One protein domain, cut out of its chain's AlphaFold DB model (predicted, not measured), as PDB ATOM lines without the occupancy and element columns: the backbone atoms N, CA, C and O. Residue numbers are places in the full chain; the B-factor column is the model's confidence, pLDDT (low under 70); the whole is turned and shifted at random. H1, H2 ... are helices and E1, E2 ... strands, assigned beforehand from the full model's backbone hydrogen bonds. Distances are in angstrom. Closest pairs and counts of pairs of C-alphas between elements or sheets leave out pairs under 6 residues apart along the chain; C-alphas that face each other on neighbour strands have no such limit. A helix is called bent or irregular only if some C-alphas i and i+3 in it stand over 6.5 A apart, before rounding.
ATOM      1  N   CYS A  11     226.903 254.995 206.941       79.50
ATOM      2  CA  CYS A  11     226.500 254.317 205.725       79.50
ATOM      3  C   CYS A  11     225.854 255.303 204.756       79.50
ATOM      4  O   CYS A  11     224.869 255.963 205.072       79.50
ATOM      5  N   GLN A  12     226.383 255.384 203.539       84.06
ATOM      6  CA  GLN A  12     225.764 256.176 202.486       84.06
ATOM      7  C   GLN A  12     224.703 255.344 201.760       84.06
ATOM      8  O   GLN A  12     225.023 254.406 201.030       84.06
ATOM      9  N   TYR A  13     223.441 255.718 201.933       86.94
ATOM     10  CA  TYR A  13     222.358 255.279 201.067       86.94
ATOM     11  C   TYR A  13     222.389 256.103 199.782       86.94
ATOM     12  O   TYR A  13     222.355 257.338 199.816       86.94
ATOM     13  N   THR A  14     222.439 255.416 198.644       87.31
ATOM     14  CA  THR A  14     222.358 256.041 197.327       87.31
ATOM     15  C   THR A  14     221.121 255.574 196.578       87.31
ATOM     16  O   THR A  14     220.708 254.419 196.687       87.31
ATOM     17  N   CYS A  15     220.523 256.478 195.800       88.94
ATOM     18  CA  CYS A  15     219.299 256.186 195.067       88.94
ATOM     19  C   CYS A  15     219.503 254.995 194.109       88.94
ATOM     20  O   CYS A  15     220.313 255.093 193.179       88.94
ATOM     21  N   PRO A  16     218.759 253.885 194.262       87.75
ATOM     22  CA  PRO A  16     218.975 252.694 193.448       87.75
ATOM     23  C   PRO A  16     218.626 252.943 191.981       87.75
ATOM     24  O   PRO A  16     219.346 252.481 191.105       87.75
ATOM     25  N   ILE A  17     217.587 253.734 191.705       89.50
ATOM     26  CA  ILE A  17     217.174 254.075 190.337       89.50
ATOM     27  C   ILE A  17     218.275 254.864 189.622       89.50
ATOM     28  O   ILE A  17     218.576 254.615 188.458       89.50
ATOM     29  N   PHE A  18     218.929 255.791 190.328       85.25
ATOM     30  CA  PHE A  18     219.977 256.607 189.729       85.25
ATOM     31  C   PHE A  18     221.300 255.841 189.602       85.25
ATOM     32  O   PHE A  18     221.936 255.895 188.552       85.25
ATOM     33  N   TYR A  19     221.745 255.126 190.638       86.94
ATOM     34  CA  TYR A  19     223.097 254.549 190.686       86.94
ATOM     35  C   TYR A  19     223.193 253.096 190.200       86.94
ATOM     36  O   TYR A  19     224.263 252.681 189.750       86.94
ATOM     37  N   ASN A  20     222.111 252.313 190.244       87.44
ATOM     38  CA  ASN A  20     222.129 250.934 189.761       87.44
ATOM     39  C   ASN A  20     221.842 250.886 188.254       87.44
ATOM     40  O   ASN A  20     220.704 251.053 187.821       87.44
ATOM     41  N   LYS A  21     222.872 250.589 187.451       84.38
ATOM     42  CA  LYS A  21     222.773 250.512 185.981       84.38
ATOM     43  C   LYS A  21     221.690 249.540 185.490       84.38
ATOM     44  O   LYS A  21     221.098 249.792 184.451       84.38
ATOM     45  N   LYS A  22     221.408 248.464 186.237       87.38
ATOM     46  CA  LYS A  22     220.385 247.468 185.862       87.38
ATOM     47  C   LYS A  22     218.960 248.008 186.004       87.38
ATOM     48  O   LYS A  22     218.087 247.643 185.230       87.38
ATOM     49  N   VAL A  23     218.738 248.866 187.000       85.56
ATOM     50  CA  VAL A  23     217.410 249.392 187.361       85.56
ATOM     51  C   VAL A  23     217.142 250.730 186.676       85.56
ATOM     52  O   VAL A  23     216.001 251.037 186.355       85.56
ATOM     53  N   ARG A  24     218.191 251.512 186.391       82.31
ATOM     54  CA  ARG A  24     218.087 252.843 185.780       82.31
ATOM     55  C   ARG A  24     217.247 252.857 184.503       82.31
ATOM     56  O   ARG A  24     216.473 253.778 184.302       82.31
ATOM     57  N   HIS A  25     217.393 251.851 183.645       83.12
ATOM     58  CA  HIS A  25     216.707 251.828 182.350       83.12
ATOM     59  C   HIS A  25     215.222 251.439 182.465       83.12
ATOM     60  O   HIS A  25     214.483 251.592 181.502       83.12
ATOM     61  N   GLN A  26     214.781 250.948 183.628       86.44
ATOM     62  CA  GLN A  26     213.390 250.549 183.870       86.44
ATOM     63  C   GLN A  26     212.505 251.729 184.288       86.44
ATOM     64  O   GLN A  26     211.286 251.651 184.171       86.44
ATOM     65  N   TYR A  27     213.101 252.818 184.781       83.44
ATOM     66  CA  TYR A  27     212.375 253.949 185.346       83.44
ATOM     67  C   TYR A  27     212.902 255.262 184.768       83.44
ATOM     68  O   TYR A  27     214.026 255.670 185.050       83.44
ATOM     69  N   ILE A  28     212.060 255.946 183.994       83.88
ATOM     70  CA  ILE A  28     212.342 257.289 183.458       83.88
ATOM     71  C   ILE A  28     212.243 258.343 184.576       83.88
ATOM     72  O   ILE A  28     212.967 259.334 184.584       83.88
ATOM     73  N   MET A  29     211.360 258.105 185.549       85.06
ATOM     74  CA  MET A  29     211.031 259.000 186.657       85.06
ATOM     75  C   MET A  29     211.030 258.231 187.981       85.06
ATOM     76  O   MET A  29     210.822 257.018 188.009       85.06
ATOM     77  N   CYS A  30     211.238 258.933 189.098       85.44
ATOM     78  CA  CYS A  30     211.068 258.332 190.417       85.44
ATOM     79  C   CYS A  30     209.583 257.980 190.632       85.44
ATOM     80  O   CYS A  30     208.754 258.880 190.509       85.44
ATOM     81  N   PRO A  31     209.236 256.740 191.030       88.06
ATOM     82  CA  PRO A  31     207.848 256.342 191.304       88.06
ATOM     83  C   PRO A  31     207.155 257.191 192.377       88.06
ATOM     84  O   PRO A  31     205.942 257.345 192.369       88.06
ATOM     85  N   LEU A  32     207.941 257.754 193.298       86.88
ATOM     86  CA  LEU A  32     207.477 258.629 194.377       86.88
ATOM     87  C   LEU A  32     207.558 260.118 194.010       86.88
ATOM     88  O   LEU A  32     207.439 260.963 194.891       86.88
ATOM     89  N   PHE A  33     207.850 260.446 192.746       86.81
ATOM     90  CA  PHE A  33     208.021 261.814 192.243       86.81
ATOM     91  C   PHE A  33     208.913 262.694 193.135       86.81
ATOM     92  O   PHE A  33     208.668 263.881 193.338       86.81
ATOM     93  N   HIS A  34     209.975 262.106 193.692       86.31
ATOM     94  CA  HIS A  34     210.832 262.816 194.631       86.31
ATOM     95  C   HIS A  34     211.573 263.972 193.923       86.31
ATOM     96  O   HIS A  34     212.291 263.724 192.951       86.31
ATOM     97  N   PRO A  35     211.518 265.221 194.426       87.88
ATOM     98  CA  PRO A  35     212.005 266.403 193.699       87.88
ATOM     99  C   PRO A  35     213.511 266.357 193.395       87.88
ATOM    100  O   PRO A  35     213.965 266.780 192.332       87.88
ATOM    101  N   LYS A  36     214.309 265.758 194.292       87.38
ATOM    102  CA  LYS A  36     215.762 265.563 194.087       87.38
ATOM    103  C   LYS A  36     216.115 264.556 192.984       87.38
ATOM    104  O   LYS A  36     217.294 264.398 192.676       87.38
ATOM    105  N   PHE A  37     215.138 263.836 192.436       87.19
ATOM    106  CA  PHE A  37     215.365 262.939 191.307       87.19
ATOM    107  C   PHE A  37     215.548 263.712 189.999       87.19
ATOM    108  O   PHE A  37     216.430 263.369 189.225       87.19
ATOM    109  N   LEU A  38     214.765 264.774 189.797       83.69
ATOM    110  CA  LEU A  38     214.861 265.637 188.618       83.69
ATOM    111  C   LEU A  38     216.027 266.623 188.734       83.69
ATOM    112  O   LEU A  38     216.822 266.765 187.812       83.69
ATOM    113  N   ASN A  39     216.174 267.248 189.904       84.88
ATOM    114  CA  ASN A  39     217.165 268.305 190.127       84.88
ATOM    115  C   ASN A  39     218.510 267.777 190.668       84.88
ATOM    116  O   ASN A  39     219.333 268.551 191.154       84.88
ATOM    117  N   GLY A  40     218.731 266.458 190.670       86.31
ATOM    118  CA  GLY A  40     219.896 265.862 191.320       86.31
ATOM    119  C   GLY A  40     220.066 264.365 191.069       86.31
ATOM    120  O   GLY A  40     219.610 263.819 190.075       86.31
ATOM    121  N   LYS A  41     220.762 263.684 191.989       85.38
ATOM    122  CA  LYS A  41     221.092 262.245 191.890       85.38
ATOM    123  C   LYS A  41     220.109 261.353 192.664       85.38
ATOM    124  O   LYS A  41     220.509 260.320 193.206       85.38
ATOM    125  N   GLY A  42     218.850 261.774 192.787       86.31
ATOM    126  CA  GLY A  42     217.816 261.062 193.543       86.31
ATOM    127  C   GLY A  42     217.959 261.155 195.067       86.31
ATOM    128  O   GLY A  42     218.624 262.041 195.609       86.31
ATOM    129  N   CYS A  43     217.285 260.244 195.770       87.25
ATOM    130  CA  CYS A  43     217.286 260.165 197.231       87.25
ATOM    131  C   CYS A  43     218.618 259.598 197.738       87.25
ATOM    132  O   CYS A  43     218.821 258.386 197.718       87.25
ATOM    133  N   ASN A  44     219.518 260.470 198.186       87.12
ATOM    134  CA  ASN A  44     220.768 260.080 198.832       87.12
ATOM    135  C   ASN A  44     220.745 260.538 200.290       87.12
ATOM    136  O   ASN A  44     220.365 261.679 200.565       87.12
ATOM    137  N   ALA A  45     221.154 259.662 201.203       85.31
ATOM    138  CA  ALA A  45     221.182 259.936 202.634       85.31
ATOM    139  C   ALA A  45     222.445 259.345 203.267       85.31
ATOM    140  O   ALA A  45     222.908 258.278 202.869       85.31
ATOM    141  N   LEU A  46     222.995 260.044 204.255       84.00
ATOM    142  CA  LEU A  46     224.063 259.534 205.109       84.00
ATOM    143  C   LEU A  46     223.412 259.069 206.408       84.00
ATOM    144  O   LEU A  46     222.795 259.867 207.109       84.00
ATOM    145  N   ILE A  47     223.507 257.776 206.682       81.75
ATOM    146  CA  ILE A  47     222.921 257.118 207.845       81.75
ATOM    147  C   ILE A  47     224.063 256.863 208.832       81.75
ATOM    148  O   ILE A  47     224.965 256.098 208.493       81.75
ATOM    149  N   PRO A  48     224.082 257.490 210.016       75.44
ATOM    150  CA  PRO A  48     225.088 257.199 211.034       75.44
ATOM    151  C   PRO A  48     225.033 255.720 211.438       75.44
ATOM    152  O   PRO A  48     223.944 255.172 211.598       75.44
ATOM    153  N   LEU A  49     226.193 255.073 211.565       76.75
ATOM    154  CA  LEU A  49     226.287 253.677 212.015       76.75
ATOM    155  C   LEU A  49     226.184 253.560 213.540       76.75
ATOM    156  O   LEU A  49     225.629 252.590 214.042       76.75
ATOM    157  N   GLU A  50     226.674 254.571 214.253       74.75
ATOM    158  CA  GLU A  50     226.571 254.701 215.704       74.75
ATOM    159  C   GLU A  50     225.788 255.974 216.054       74.75
ATOM    160  O   GLU A  50     225.887 256.980 215.331       74.75
ATOM    161  N   PRO A  51     225.004 255.966 217.148       70.38
ATOM    162  CA  PRO A  51     224.417 257.187 217.666       70.38
ATOM    163  C   PRO A  51     225.556 258.136 218.049       70.38
ATOM    164  O   PRO A  51     226.345 257.874 218.948       70.38
ATOM    165  N   SER A  52     225.679 259.248 217.325       71.81
ATOM    166  CA  SER A  52     226.618 260.298 217.723       71.81
ATOM    167  C   SER A  52     226.219 260.848 219.093       71.81
ATOM    168  O   SER A  52     225.032 260.872 219.402       71.81
ATOM    169  N   ILE A  53     227.155 261.441 219.835       73.88
ATOM    170  CA  ILE A  53     226.858 262.237 221.045       73.88
ATOM    171  C   ILE A  53     225.729 263.259 220.819       73.88
ATOM    172  O   ILE A  53     224.991 263.606 221.731       73.88
ATOM    173  N   ARG A  54     225.535 263.722 219.574       70.31
ATOM    174  CA  ARG A  54     224.418 264.605 219.219       70.31
ATOM    175  C   ARG A  54     223.056 263.925 219.323       70.31
ATOM    176  O   ARG A  54     222.097 264.624 219.585       70.31
ATOM    177  N   ALA A  55     222.948 262.616 219.121       76.62
ATOM    178  CA  ALA A  55     221.696 261.875 219.265       76.62
ATOM    179  C   ALA A  55     221.276 261.712 220.736       76.62
ATOM    180  O   ALA A  55     220.089 261.573 221.010       76.62
ATOM    181  N   GLU A  56     222.232 261.763 221.667       81.31
ATOM    182  CA  GLU A  56     221.982 261.702 223.115       81.31
ATOM    183  C   GLU A  56     221.563 263.059 223.701       81.31
ATOM    184  O   GLU A  56     221.022 263.134 224.802       81.31
TER     185      GLU A  56
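AT A GLANCE: This is residues 11 to 56 of the 140 residues of an uncharacterized protein of bacterium (UniProt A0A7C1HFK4). A small two-stranded ribbon, E1 beside E2, joins a loop-rich head of three very short helices, H1, H2 and H3, to a tail that runs out the other way and ends in a fourth, H4. In the head, H1 and H2 make a corner, H3 sits away from H2 with a loop of residues 25 to 34 leading from one to the other, and at the far end residues 51 to 56, with H4 among them, stick out free. The printed part has 46 residues with four named helices and two named strands, in the order E1, H1, H2, H3, E2, H4; the sheet has the order E1 - E2 and is antiparallel, and the class is mixed, helices and strands. The whole is loose, with a radius of gyration of the C-alphas of 13.6 A, and elongated, with spans of 41 by 21 by 15 A.

IN THESE COORDINATES: Begin with the sheet: find C-alpha 11 at (226.500, 254.317, 205.725), where E1, residues 11 to 13, starts on its 6.3 A from first to last C-alpha. Its partner E2, residues 45 to 48, is the longest strand, and you can trace its 9.7 A from C-alpha 45 at (221.182, 259.936, 202.634) to C-alpha 48 at (225.088, 257.199, 211.034). Past E1, look for H1 at residues 16 to 19, 5.3 A from first to last C-alpha, and then for H2 at residues 21 to 24, 5.2 A long. H3 is residues 35 to 38, 5.9 A long. After E2, H4 takes residues 53 to 56 over 5.3 A, and its last C-alpha, 56, is at (221.982, 261.702, 223.115). None of the four helices is bent or irregular.

HOW THE PARTS SIT: Set E1 and E2 next to each other: they are antiparallel, with 158 degrees between their N-to-C directions. The C-alphas of Gln 12 and Leu 46 face each other at 4.6 A. Look across the pair for N 11 and O 47 at 2.7 A and for N 45 and O 13 at 3.0 A, both within hydrogen-bond range. Now go outward to H1, whose centre is the nearest to the mean of the C-alphas, at 7.4 A. H1 and H2 touch only at the corner by their link, and their closest C-alphas are those of Ile 17 and Arg 24, 4.8 A apart. H1 and H3 are close but not clearly touching; their closest C-alphas, those of Phe 18 and Phe 37, are 8.0 A apart. H2 and H3 are apart, and H4 touches no helix. H1 is apart from E2, and H4 is apart from E1. With four residues each, the helices are too short for any O i to N i+4 pair; the one O i to N i+3 pair is within hydrogen-bond range in H3 and in H4, but not in H1 or H2.

THE WHOLE: From end to end, the two C-alphas farthest apart are those of His 25 and Glu 56, at 42.3 A, while the first and last printed C-alphas, of Cys 11 and Glu 56, are 19.4 A apart. The printed part runs from residue 11 to residue 56 with no cut. The links from E1 to H1, from H1 to H2 and from E2 to H4 are tight; those from H2 to H3, with 10 residues, and from H3 to E2, with 6, are short, and no link is long. H4 has its centre farthest from the mean of the C-alphas, at 24.0 A. In the B-factor column you will find the model's confidence: the mean pLDDT of the printed part is 83.6, that of H4 is 76, and no printed residue is under 70.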